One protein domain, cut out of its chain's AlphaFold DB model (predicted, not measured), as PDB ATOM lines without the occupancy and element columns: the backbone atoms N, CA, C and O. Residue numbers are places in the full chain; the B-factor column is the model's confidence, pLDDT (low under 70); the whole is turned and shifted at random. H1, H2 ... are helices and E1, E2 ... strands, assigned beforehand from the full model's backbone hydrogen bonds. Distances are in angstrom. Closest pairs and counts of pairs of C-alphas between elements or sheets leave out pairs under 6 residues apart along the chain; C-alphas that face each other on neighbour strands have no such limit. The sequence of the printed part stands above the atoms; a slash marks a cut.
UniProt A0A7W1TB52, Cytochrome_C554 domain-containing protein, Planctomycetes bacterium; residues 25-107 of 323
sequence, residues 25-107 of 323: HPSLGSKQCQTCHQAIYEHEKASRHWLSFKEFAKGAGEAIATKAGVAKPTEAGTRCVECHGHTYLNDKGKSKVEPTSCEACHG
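What this domain is: This is residues 25 to 107 of the 323 residues of the protein "Cytochrome_C554 domain-containing protein" of Planctomycetes bacterium (UniProt A0A7W1TB52). From the short helix H1, three helices, H2, H3 and H4, are strung nearly end to end in an arc that makes the longest axis, and the chain then folds back so that a two-stranded hairpin, E1 and E2, comes with one end to H3 in the middle of the arc. Short helices H5 and H6 sit near that same end of the hairpin, whose loop points away from the arc. The 83 printed residues, with six named helices and two named strands in the order H1 H2 H3 H4 H5 E1 E2 H6, are of mixed class, with an antiparallel sheet E1 - E2. The whole is compact, with a radius of gyration of the C-alphas of 13.2 A and spans of 41 by 28 by 18 A.

Where its parts are: H1, residues 31 to 34, begins at C-alpha 31 (-91.055, -13.097, -6.094). H2 is residues 38 to 45, 10.6 A long; H3, 48 to 56, 11.3 A; H4, 59 to 67, 12.4 A. H5 is residues 81 to 84. E1, residues 85 to 89, and E2, 95 to 99, are each 13.7 A long. H6, residues 102 to 106, ends at C-alpha 106 (-78.097, -17.776, -4.110).

How they stand to each other: The hairpin E1 and E2 is antiparallel at 149 degrees, with N 86 and O 98 2.9 A apart, within hydrogen-bond range. The closest C-alphas of H3 and E2, Trp 50 and Pro 99, are 5.0 A apart; those of E1 and H6, His 86 and Ala 104, 6.3 A. H3 and H5 touch, closest at the C-alphas of Phe 53 and His 84, 5.7 A. H3 and H4 are close but not clearly touching, at a steep tilt of 66 degrees. Every O i to N i+4 pair is within range in H2, H4 and H6; H3 has 2 of 5, and 3 of 6 O i to N i+3 pairs.

The domain as a whole: The farthest C-alphas, Cys 36 and Lys 67, are 41.3 A apart. The printed part has no cut; the link H4 to H5, residues 68 to 80, is long. No printed residue is under 70 in pLDDT.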
ATOM      1  N   HIS A  25     -82.499 -29.218  -5.662       81.31
ATOM      2  CA  HIS A  25     -83.364 -28.366  -4.851       81.31
ATOM      3  C   HIS A  25     -84.401 -27.660  -5.751       81.31
ATOM      4  O   HIS A  25     -84.037 -27.142  -6.809       81.31
ATOM      5  N   PRO A  26     -85.691 -27.569  -5.385       87.31
ATOM      6  CA  PRO A  26     -86.673 -26.845  -6.190       87.31
ATOM      7  C   PRO A  26     -86.347 -25.350  -6.283       87.31
ATOM      8  O   PRO A  26     -85.851 -24.753  -5.335       87.31
ATOM      9  N   SER A  27     -86.665 -24.712  -7.405       90.44
ATOM     10  CA  SER A  27     -86.590 -23.252  -7.529       90.44
ATOM     11  C   SER A  27     -87.976 -22.623  -7.428       90.44
ATOM     12  O   SER A  27     -88.950 -23.178  -7.945       90.44
ATOM     13  N   LEU A  28     -88.054 -21.474  -6.756       89.88
ATOM     14  CA  LEU A  28     -89.304 -20.827  -6.346       89.88
ATOM     15  C   LEU A  28     -89.592 -19.497  -7.063       89.88
ATOM     16  O   LEU A  28     -90.706 -18.975  -6.955       89.88
ATOM     17  N   GLY A  29     -88.615 -18.952  -7.788       90.88
ATOM     18  CA  GLY A  29     -88.686 -17.642  -8.426       90.88
ATOM     19  C   GLY A  29     -88.432 -16.484  -7.454       90.88
ATOM     20  O   GLY A  29     -88.679 -16.551  -6.245       90.88
ATOM     21  N   SER A  30     -87.975 -15.361  -8.002       91.38
ATOM     22  CA  SER A  30     -87.531 -14.170  -7.259       91.38
ATOM     23  C   SER A  30     -88.637 -13.482  -6.447       91.38
ATOM     24  O   SER A  30     -88.360 -12.778  -5.474       91.38
ATOM     25  N   LYS A  31     -89.912 -13.710  -6.789       90.31
ATOM     26  CA  LYS A  31     -91.055 -13.097  -6.094       90.31
ATOM     27  C   LYS A  31     -91.151 -13.503  -4.619       90.31
ATOM     28  O   LYS A  31     -91.596 -12.701  -3.799       90.31
ATOM     29  N   GLN A  32     -90.719 -14.714  -4.260       90.00
ATOM     30  CA  GLN A  32     -90.686 -15.136  -2.853       90.00
ATOM     31  C   GLN A  32     -89.696 -14.290  -2.042       90.00
ATOM     32  O   GLN A  32     -89.988 -13.900  -0.913       90.00
ATOM     33  N   CYS A  33     -88.562 -13.932  -2.648       91.62
ATOM     34  CA  CYS A  33     -87.523 -13.109  -2.037       91.62
ATOM     35  C   CYS A  33     -87.980 -11.649  -1.868       91.62
ATOM     36  O   CYS A  33     -87.725 -11.034  -0.831       91.62
ATOM     37  N   GLN A  34     -88.698 -11.107  -2.861       91.25
ATOM     38  CA  GLN A  34     -89.171  -9.716  -2.888       91.25
ATOM     39  C   GLN A  34     -89.953  -9.321  -1.625       91.25
ATOM     40  O   GLN A  34     -89.784  -8.209  -1.127       91.25
ATOM     41  N   THR A  35     -90.764 -10.231  -1.080       89.12
ATOM     42  CA  THR A  35     -91.622  -9.970   0.093       89.12
ATOM     43  C   THR A  35     -90.835  -9.457   1.307       89.12
ATOM     44  O   THR A  35     -91.349  -8.633   2.060       89.12
ATOM     45  N   CYS A  36     -89.589  -9.910   1.481       89.88
ATOM     46  CA  CYS A  36     -88.706  -9.495   2.577       89.88
ATOM     47  C   CYS A  36     -87.528  -8.621   2.112       89.88
ATOM     48  O   CYS A  36     -86.932  -7.921   2.927       89.88
ATOM     49  N   HIS A  37     -87.183  -8.650   0.822       89.88
ATOM     50  CA  HIS A  37     -85.994  -8.007   0.256       89.88
ATOM     51  C   HIS A  37     -86.330  -7.008  -0.860       89.88
ATOM     52  O   HIS A  37     -85.657  -6.958  -1.886       89.88
ATOM     53  N   GLN A  38     -87.365  -6.187  -0.666       89.62
ATOM     54  CA  GLN A  38     -87.878  -5.270  -1.691       89.62
ATOM     55  C   GLN A  38     -86.818  -4.292  -2.232       89.62
ATOM     56  O   GLN A  38     -86.731  -4.105  -3.441       89.62
ATOM     57  N   ALA A  39     -85.994  -3.686  -1.368       86.50
ATOM     58  CA  ALA A  39     -84.948  -2.755  -1.809       86.50
ATOM     59  C   ALA A  39     -83.880  -3.448  -2.676       86.50
ATOM     60  O   ALA A  39     -83.475  -2.921  -3.711       86.50
ATOM     61  N   ILE A  40     -83.476  -4.662  -2.286       86.75
ATOM     62  CA  ILE A  40     -82.515  -5.486  -3.034       86.75
ATOM     63  C   ILE A  40     -83.118  -5.919  -4.372       86.75
ATOM     64  O   ILE A  40     -82.455  -5.840  -5.399       86.75
ATOM     65  N   TYR A  41     -84.393  -6.305  -4.378       89.25
ATOM     66  CA  TYR A  41     -85.109  -6.700  -5.586       89.25
ATOM     67  C   TYR A  41     -85.182  -5.571  -6.628       89.25
ATOM     68  O   TYR A  41     -84.983  -5.811  -7.818       89.25
ATOM     69  N   GLU A  42     -85.432  -4.328  -6.205       87.81
ATOM     70  CA  GLU A  42     -85.434  -3.188  -7.133       87.81
ATOM     71  C   GLU A  42     -84.032  -2.832  -7.639       87.81
ATOM     72  O   GLU A  42     -83.897  -2.441  -8.798       87.81
ATOM     73  N   HIS A  43     -82.989  -3.015  -6.821       85.50
ATOM     74  CA  HIS A  43     -81.605  -2.874  -7.281       85.50
ATOM     75  C   HIS A  43     -81.264  -3.921  -8.354       85.50
ATOM     76  O   HIS A  43     -80.766  -3.564  -9.422       85.50
ATOM     77  N   GLU A  44     -81.637  -5.183  -8.126       86.69
ATOM     78  CA  GLU A  44     -81.412  -6.283  -9.072       86.69
ATOM     79  C   GLU A  44     -82.116  -6.030 -10.400       86.69
ATOM     80  O   GLU A  44     -81.536  -6.229 -11.459       86.69
ATOM     81  N   LYS A  45     -83.338  -5.492 -10.381       89.00
ATOM     82  CA  LYS A  45     -84.071  -5.152 -11.610       89.00
ATOM     83  C   LYS A  45     -83.374  -4.122 -12.497       89.00
ATOM     84  O   LYS A  45     -83.638  -4.086 -13.702       89.00
ATOM     85  N   ALA A  46     -82.526  -3.282 -11.915       86.62
ATOM     86  CA  ALA A  46     -81.704  -2.321 -12.638       86.62
ATOM     87  C   ALA A  46     -80.340  -2.899 -13.064       86.62
ATOM     88  O   ALA A  46     -79.617  -2.247 -13.821       86.62
ATOM     89  N   SER A  47     -79.983  -4.104 -12.608       86.06
ATOM     90  CA  SER A  47     -78.707  -4.750 -12.903       86.06
ATOM     91  C   SER A  47     -78.621  -5.209 -14.360       86.06
ATOM     92  O   SER A  47     -79.619  -5.457 -15.048       86.06
ATOM     93  N   ARG A  48     -77.391  -5.380 -14.855       87.00
ATOM     94  CA  ARG A  48     -77.164  -5.954 -16.190       87.00
ATOM     95  C   ARG A  48     -77.618  -7.408 -16.273       87.00
ATOM     96  O   ARG A  48     -78.064  -7.809 -17.345       87.00
ATOM     97  N   HIS A  49     -77.570  -8.169 -15.179       89.44
ATOM     98  CA  HIS A  49     -78.101  -9.533 -15.147       89.44
ATOM     99  C   HIS A  49     -79.593  -9.546 -15.470       89.44
ATOM    100  O   HIS A  49     -80.008 -10.240 -16.399       89.44
ATOM    101  N   TRP A  50     -80.372  -8.681 -14.822       90.25
ATOM    102  CA  TRP A  50     -81.802  -8.594 -15.083       90.25
ATOM    103  C   TRP A  50     -82.123  -8.053 -16.479       90.25
ATOM    104  O   TRP A  50     -82.943  -8.612 -17.215       90.25
ATOM    105  N   LEU A  51     -81.483  -6.947 -16.866       88.56
ATOM    106  CA  LEU A  51     -81.779  -6.262 -18.127       88.56
ATOM    107  C   LEU A  51     -81.365  -7.088 -19.352       88.56
ATOM    108  O   LEU A  51     -82.074  -7.076 -20.364       88.56
ATOM    109  N   SER A  52     -80.277  -7.861 -19.247       85.69
ATOM    110  CA  SER A  52     -79.757  -8.663 -20.358       85.69
ATOM    111  C   SER A  52     -80.757  -9.694 -20.876       85.69
ATOM    112  O   SER A  52     -80.751  -9.966 -22.076       85.69
ATOM    113  N   PHE A  53     -81.672 -10.206 -20.038       88.06
ATOM    114  CA  PHE A  53     -82.656 -11.216 -20.442       88.06
ATOM    115  C   PHE A  53     -83.568 -10.733 -21.584       88.06
ATOM    116  O   PHE A  53     -83.922 -11.488 -22.487       88.06
ATOM    117  N   LYS A  54     -83.936  -9.448 -21.597       80.94
ATOM    118  CA  LYS A  54     -84.734  -8.882 -22.700       80.94
ATOM    119  C   LYS A  54     -83.889  -8.552 -23.927       80.94
ATOM    120  O   LYS A  54     -84.422  -8.512 -25.035       80.94
ATOM    121  N   GLU A  55     -82.609  -8.271 -23.719       81.81
ATOM    122  CA  GLU A  55     -81.681  -7.842 -24.763       81.81
ATOM    123  C   GLU A  55     -81.155  -9.027 -25.579       81.81
ATOM    124  O   GLU A  55     -81.140  -8.945 -26.805       81.81
ATOM    125  N   PHE A  56     -80.793 -10.151 -24.942       82.94
ATOM    126  CA  PHE A  56     -80.293 -11.334 -25.661       82.94
ATOM    127  C   PHE A  56     -81.385 -12.020 -26.492       82.94
ATOM    128  O   PHE A  56     -81.090 -12.670 -27.491       82.94
ATOM    129  N   ALA A  57     -82.655 -11.836 -26.125       76.56
ATOM    130  CA  ALA A  57     -83.803 -12.366 -26.855       76.56
ATOM    131  C   ALA A  57     -84.063 -11.659 -28.203       76.56
ATOM    132  O   ALA A  57     -85.088 -11.914 -28.831       76.56
ATOM    133  N   LYS A  58     -83.191 -10.731 -28.621       83.56
ATOM    134  CA  LYS A  58     -83.314  -9.939 -29.851       83.56
ATOM    135  C   LYS A  58     -81.959  -9.782 -30.540       83.56
ATOM    136  O   LYS A  58     -80.901  -9.935 -29.926       83.56
ATOM    137  N   GLY A  59     -81.987  -9.406 -31.817       87.00
ATOM    138  CA  GLY A  59     -80.803  -8.953 -32.551       87.00
ATOM    139  C   GLY A  59     -79.686 -10.000 -32.574       87.00
ATOM    140  O   GLY A  59     -79.886 -11.118 -33.043       87.00
ATOM    141  N   ALA A  60     -78.501  -9.643 -32.068       86.69
ATOM    142  CA  ALA A  60     -77.343 -10.536 -32.081       86.69
ATOM    143  C   ALA A  60     -77.575 -11.837 -31.293       86.69
ATOM    144  O   ALA A  60     -77.152 -12.899 -31.746       86.69
ATOM    145  N   GLY A  61     -78.268 -11.779 -30.149       88.81
ATOM    146  CA  GLY A  61     -78.527 -12.972 -29.339       88.81
ATOM    147  C   GLY A  61     -79.522 -13.929 -30.002       88.81
ATOM    148  O   GLY A  61     -79.281 -15.134 -30.034       88.81
ATOM    149  N   GLU A  62     -80.566 -13.401 -30.647       89.25
ATOM    150  CA  GLU A  62     -81.501 -14.188 -31.466       89.25
ATOM    151  C   GLU A  62     -80.797 -14.832 -32.672       89.25
ATOM    152  O   GLU A  62     -81.014 -16.009 -32.975       89.25
ATOM    153  N   ALA A  63     -79.885 -14.102 -33.324       92.06
ATOM    154  CA  ALA A  63     -79.083 -14.637 -34.421       92.06
ATOM    155  C   ALA A  63     -78.150 -15.771 -33.957       92.06
ATOM    156  O   ALA A  63     -78.023 -16.782 -34.649       92.06
ATOM    157  N   ILE A  64     -77.520 -15.634 -32.784       93.25
ATOM    158  CA  ILE A  64     -76.698 -16.692 -32.173       93.25
ATOM    159  C   ILE A  64     -77.565 -17.906 -31.828       93.25
ATOM    160  O   ILE A  64     -77.208 -19.025 -32.187       93.25
ATOM    161  N   ALA A  65     -78.718 -17.710 -31.187       92.81
ATOM    162  CA  ALA A  65     -79.640 -18.795 -30.850       92.81
ATOM    163  C   ALA A  65     -80.111 -19.563 -32.094       92.81
ATOM    164  O   ALA A  65     -80.062 -20.793 -32.123       92.81
ATOM    165  N   THR A  66     -80.465 -18.838 -33.157       92.81
ATOM    166  CA  THR A  66     -80.853 -19.420 -34.448       92.81
ATOM    167  C   THR A  66     -79.727 -20.263 -35.042       92.81
ATOM    168  O   THR A  66     -79.952 -21.412 -35.416       92.81
ATOM    169  N   LYS A  67     -78.492 -19.740 -35.074       94.56
ATOM    170  CA  LYS A  67     -77.311 -20.493 -35.539       94.56
ATOM    171  C   LYS A  67     -77.005 -21.707 -34.664       94.56
ATOM    172  O   LYS A  67     -76.523 -22.716 -35.165       94.56
ATOM    173  N   ALA A  68     -77.302 -21.619 -33.372       93.00
ATOM    174  CA  ALA A  68     -77.195 -22.717 -32.421       93.00
ATOM    175  C   ALA A  68     -78.337 -23.746 -32.530       93.00
ATOM    176  O   ALA A  68     -78.336 -24.723 -31.784       93.00
ATOM    177  N   GLY A  69     -79.307 -23.543 -33.429       93.44
ATOM    178  CA  GLY A  69     -80.432 -24.452 -33.629       93.44
ATOM    179  C   GLY A  69     -81.526 -24.350 -32.565       93.44
ATOM    180  O   GLY A  69     -82.331 -25.270 -32.439       93.44
ATOM    181  N   VAL A  70     -81.586 -23.259 -31.795       92.31
ATOM    182  CA  VAL A  70     -82.630 -23.031 -30.785       92.31
ATOM    183  C   VAL A  70     -83.528 -21.871 -31.213       92.31
ATOM    184  O   VAL A  70     -83.152 -20.703 -31.189       92.31
ATOM    185  N   ALA A  71     -84.753 -22.221 -31.615       89.25
ATOM    186  CA  ALA A  71     -85.742 -21.279 -32.141       89.25
ATOM    187  C   ALA A  71     -86.311 -20.331 -31.074       89.25
ATOM    188  O   ALA A  71     -86.786 -19.247 -31.395       89.25
ATOM    189  N   LYS A  72     -86.302 -20.751 -29.804       90.62
ATOM    190  CA  LYS A  72     -86.900 -20.007 -28.692       90.62
ATOM    191  C   LYS A  72     -85.942 -19.948 -27.498       90.62
ATOM    192  O   LYS A  72     -86.107 -20.690 -26.532       90.62
ATOM    193  N   PRO A  73     -84.928 -19.070 -27.543       90.38
ATOM    194  CA  PRO A  73     -83.848 -19.043 -26.554       90.38
ATOM    195  C   PRO A  73     -84.268 -18.580 -25.154       90.38
ATOM    196  O   PRO A  73     -83.475 -18.663 -24.227       90.38
ATOM    197  N   THR A  74     -85.494 -18.082 -24.983       91.38
ATOM    198  CA  THR A  74     -86.043 -17.679 -23.680       91.38
ATOM    199  C   THR A  74     -86.959 -18.737 -23.064       91.38
ATOM    200  O   THR A  74     -87.554 -18.482 -22.018       91.38
ATOM    201  N   GLU A  75     -87.157 -19.885 -23.720       90.94
ATOM    202  CA  GLU A  75     -87.946 -20.977 -23.146       90.94
ATOM    203  C   GLU A  75     -87.163 -21.722 -22.057       90.94
ATOM    204  O   GLU A  75     -85.931 -21.807 -22.067       90.94
ATOM    205  N   ALA A  76     -87.918 -22.250 -21.094       89.25
ATOM    206  CA  ALA A  76     -87.389 -23.017 -19.978       89.25
ATOM    207  C   ALA A  76     -86.585 -24.227 -20.468       89.25
ATOM    208  O   ALA A  76     -87.003 -24.920 -21.394       89.25
ATOM    209  N   GLY A  77     -85.446 -24.491 -19.823       83.12
ATOM    210  CA  GLY A  77     -84.579 -25.626 -20.155       83.12
ATOM    211  C   GLY A  77     -83.744 -25.457 -21.428       83.12
ATOM    212  O   GLY A  77     -83.079 -26.402 -21.843       83.12
ATOM    213  N   THR A  78     -83.752 -24.280 -22.060       89.44
ATOM    214  CA  THR A  78     -82.778 -23.991 -23.119       89.44
ATOM    215  C   THR A  78     -81.414 -23.680 -22.513       89.44
ATOM    216  O   THR A  78     -81.315 -23.002 -21.490       89.44
ATOM    217  N   ARG A  79     -80.343 -24.080 -23.204       87.62
ATOM    218  CA  ARG A  79     -78.970 -23.762 -22.783       87.62
ATOM    219  C   ARG A  79     -78.683 -22.258 -22.683       87.62
ATOM    220  O   ARG A  79     -77.786 -21.831 -21.975       87.62
ATOM    221  N   CYS A  80     -79.447 -21.428 -23.397       90.69
ATOM    222  CA  CYS A  80     -79.323 -19.972 -23.324       90.69
ATOM    223  C   CYS A  80     -79.776 -19.445 -21.954       90.69
ATOM    224  O   CYS A  80     -79.156 -18.538 -21.397       90.69
ATOM    225  N   VAL A  81     -80.836 -20.043 -21.399       91.12
ATOM    226  CA  VAL A  81     -81.379 -19.696 -20.081       91.12
ATOM    227  C   VAL A  81     -80.458 -20.147 -18.949       91.12
ATOM    228  O   VAL A  81     -80.552 -19.571 -17.878       91.12
ATOM    229  N   GLU A  82     -79.522 -21.074 -19.166       87.06
ATOM    230  CA  GLU A  82     -78.546 -21.474 -18.135       87.06
ATOM    231  C   GLU A  82     -77.641 -20.318 -17.677       87.06
ATOM    232  O   GLU A  82     -77.197 -20.314 -16.533       87.06
ATOM    233  N   CYS A  83     -77.380 -19.334 -18.551       90.12
ATOM    234  CA  CYS A  83     -76.564 -18.156 -18.227       90.12
ATOM    235  C   CYS A  83     -77.357 -16.840 -18.220       90.12
ATOM    236  O   CYS A  83     -77.066 -15.942 -17.428       90.12
ATOM    237  N   HIS A  84     -78.335 -16.690 -19.119       91.25
ATOM    238  CA  HIS A  84     -79.081 -15.436 -19.274       91.25
ATOM    239  C   HIS A  84     -80.352 -15.358 -18.427       91.25
ATOM    240  O   HIS A  84     -80.964 -14.291 -18.355       91.25
ATOM    241  N   GLY A  85     -80.766 -16.461 -17.809       91.25
ATOM    242  CA  GLY A  85     -81.962 -16.517 -16.989       91.25
ATOM    243  C   GLY A  85     -81.870 -17.585 -15.912       91.25
ATOM    244  O   GLY A  85     -80.797 -18.037 -15.528       91.25
ATOM    245  N   HIS A  86     -83.034 -17.989 -15.427       89.62
ATOM    246  CA  HIS A  86     -83.186 -19.181 -14.610       89.62
ATOM    247  C   HIS A  86     -84.609 -19.729 -14.738       89.62
ATOM    248  O   HIS A  86     -85.561 -18.975 -14.953       89.62
ATOM    249  N   THR A  87     -84.755 -21.050 -14.630       91.00
ATOM    250  CA  THR A  87     -86.049 -21.738 -14.731       91.00
ATOM    251  C   THR A  87     -86.565 -22.136 -13.352       91.00
ATOM    252  O   THR A  87     -85.860 -22.793 -12.591       91.00
ATOM    253  N   TYR A  88     -87.832 -21.831 -13.070       90.69
ATOM    254  CA  TYR A  88     -88.517 -22.214 -11.833       90.69
ATOM    255  C   TYR A  88     -89.903 -22.799 -12.110       90.69
ATOM    256  O   TYR A  88     -90.457 -22.630 -13.200       90.69
ATOM    257  N   LEU A  89     -90.482 -23.483 -11.121       87.56
ATOM    258  CA  LEU A  89     -91.867 -23.952 -11.178       87.56
ATOM    259  C   LEU A  89     -92.758 -22.974 -10.419       87.56
ATOM    260  O   LEU A  89     -92.490 -22.638  -9.269       87.56
ATOM    261  N   ASN A  90     -93.837 -22.519 -11.052       84.75
ATOM    262  CA  ASN A  90     -94.827 -21.722 -10.339       84.75
ATOM    263  C   ASN A  90     -95.711 -22.587  -9.418       84.75
ATOM    264  O   ASN A  90     -95.646 -23.814  -9.423       84.75
ATOM    265  N   ASP A  91     -96.616 -21.931  -8.695       80.88
ATOM    266  CA  ASP A  91     -97.645 -22.522  -7.826       80.88
ATOM    267  C   ASP A  91     -98.513 -23.612  -8.487       80.88
ATOM    268  O   ASP A  91     -99.128 -24.425  -7.803       80.88
ATOM    269  N   LYS A  92     -98.558 -23.648  -9.822       86.00
ATOM    270  CA  LYS A  92     -99.309 -24.622 -10.628       86.00
ATOM    271  C   LYS A  92     -98.417 -25.700 -11.249       86.00
ATOM    272  O   LYS A  92     -98.865 -26.384 -12.168       86.00
ATOM    273  N   GLY A  93     -97.157 -25.804 -10.828       83.94
ATOM    274  CA  GLY A  93     -96.183 -26.758 -11.365       83.94
ATOM    275  C   GLY A  93     -95.783 -26.490 -12.820       83.94
ATOM    276  O   GLY A  93     -95.287 -27.388 -13.494       83.94
ATOM    277  N   LYS A  94     -96.022 -25.281 -13.345       87.12
ATOM    278  CA  LYS A  94     -95.631 -24.905 -14.710       87.12
ATOM    279  C   LYS A  94     -94.265 -24.241 -14.696       87.12
ATOM    280  O   LYS A  94     -94.062 -23.287 -13.944       87.12
ATOM    281  N   SER A  95     -93.391 -24.672 -15.601       90.44
ATOM    282  CA  SER A  95     -92.096 -24.032 -15.813       90.44
ATOM    283  C   SER A  95     -92.258 -22.582 -16.264       90.44
ATOM    284  O   SER A  95     -93.059 -22.253 -17.148       90.44
ATOM    285  N   LYS A  96     -91.480 -21.713 -15.637       91.88
ATOM    286  CA  LYS A  96     -91.359 -20.287 -15.911       91.88
ATOM    287  C   LYS A  96     -89.888 -19.930 -15.995       91.88
ATOM    288  O   LYS A  96     -89.052 -20.604 -15.406       91.88
ATOM    289  N   VAL A  97     -89.598 -18.875 -16.747       91.69
ATOM    290  CA  VAL A  97     -88.253 -18.321 -16.867       91.69
ATOM    291  C   VAL A  97     -88.270 -16.911 -16.311       91.69
ATOM    292  O   VAL A  97     -89.156 -16.120 -16.644       91.69
ATOM    293  N   GLU A  98     -87.292 -16.618 -15.470       91.19
ATOM    294  CA  GLU A  98     -86.976 -15.277 -15.004       91.19
ATOM    295  C   GLU A  98     -85.599 -14.854 -15.524       91.19
ATOM    296  O   GLU A  98     -84.777 -15.714 -15.856       91.19
ATOM    297  N   PRO A  99     -85.332 -13.538 -15.613       91.88
ATOM    298  CA  PRO A  99     -83.974 -13.041 -15.792       91.88
ATOM    299  C   PRO A  99     -83.024 -13.598 -14.728       91.88
ATOM    300  O   PRO A  99     -83.464 -13.984 -13.637       91.88
ATOM    301  N   THR A 100     -81.722 -13.585 -15.022       91.56
ATOM    302  CA  THR A 100     -80.683 -13.915 -14.040       91.56
ATOM    303  C   THR A 100     -80.879 -13.021 -12.815       91.56
ATOM    304  O   THR A 100     -80.793 -11.799 -12.909       91.56
ATOM    305  N   SER A 101     -81.247 -13.641 -11.697       89.50
ATOM    306  CA  SER A 101     -81.717 -12.963 -10.485       89.50
ATOM    307  C   SER A 101     -81.360 -13.794  -9.244       89.50
ATOM    308  O   SER A 101     -80.359 -14.511  -9.247       89.50
ATOM    309  N   CYS A 102     -82.171 -13.724  -8.184       90.88
ATOM    310  CA  CYS A 102     -81.851 -14.209  -6.843       90.88
ATOM    311  C   CYS A 102     -81.286 -15.637  -6.825       90.88
ATOM    312  O   CYS A 102     -80.195 -15.856  -6.312       90.88
ATOM    313  N   GLU A 103     -81.994 -16.606  -7.407       91.31
ATOM    314  CA  GLU A 103     -81.626 -18.027  -7.320       91.31
ATOM    315  C   GLU A 103     -80.466 -18.421  -8.247       91.31
ATOM    316  O   GLU A 103     -79.795 -19.417  -7.988       91.31
ATOM    317  N   ALA A 104     -80.170 -17.618  -9.277       89.94
ATOM    318  CA  ALA A 104     -78.998 -17.830 -10.131       89.94
ATOM    319  C   ALA A 104     -77.685 -17.566  -9.371       89.94
ATOM    320  O   ALA A 104     -76.648 -18.160  -9.668       89.94
ATOM    321  N   CYS A 105     -77.734 -16.697  -8.356       88.50
ATOM    322  CA  CYS A 105     -76.632 -16.483  -7.429       88.50
ATOM    323  C   CYS A 105     -76.806 -17.331  -6.164       88.50
ATOM    324  O   CYS A 105     -75.957 -18.153  -5.841       88.50
ATOM    325  N   HIS A 106     -77.900 -17.166  -5.428       89.88
ATOM    326  CA  HIS A 106     -78.097 -17.776  -4.110       89.88
ATOM    327  C   HIS A 106     -78.361 -19.288  -4.137       89.88
ATOM    328  O   HIS A 106     -78.433 -19.894  -3.071       89.88
ATOM    329  N   GLY A 107     -78.469 -19.908  -5.311       90.31
ATOM    330  CA  GLY A 107     -78.922 -21.286  -5.456       90.31
ATOM    331  C   GLY A 107     -80.447 -21.383  -5.401       90.31
ATOM    332  O   GLY A 107     -81.145 -20.429  -5.042       90.31
TER     333      GLY A 107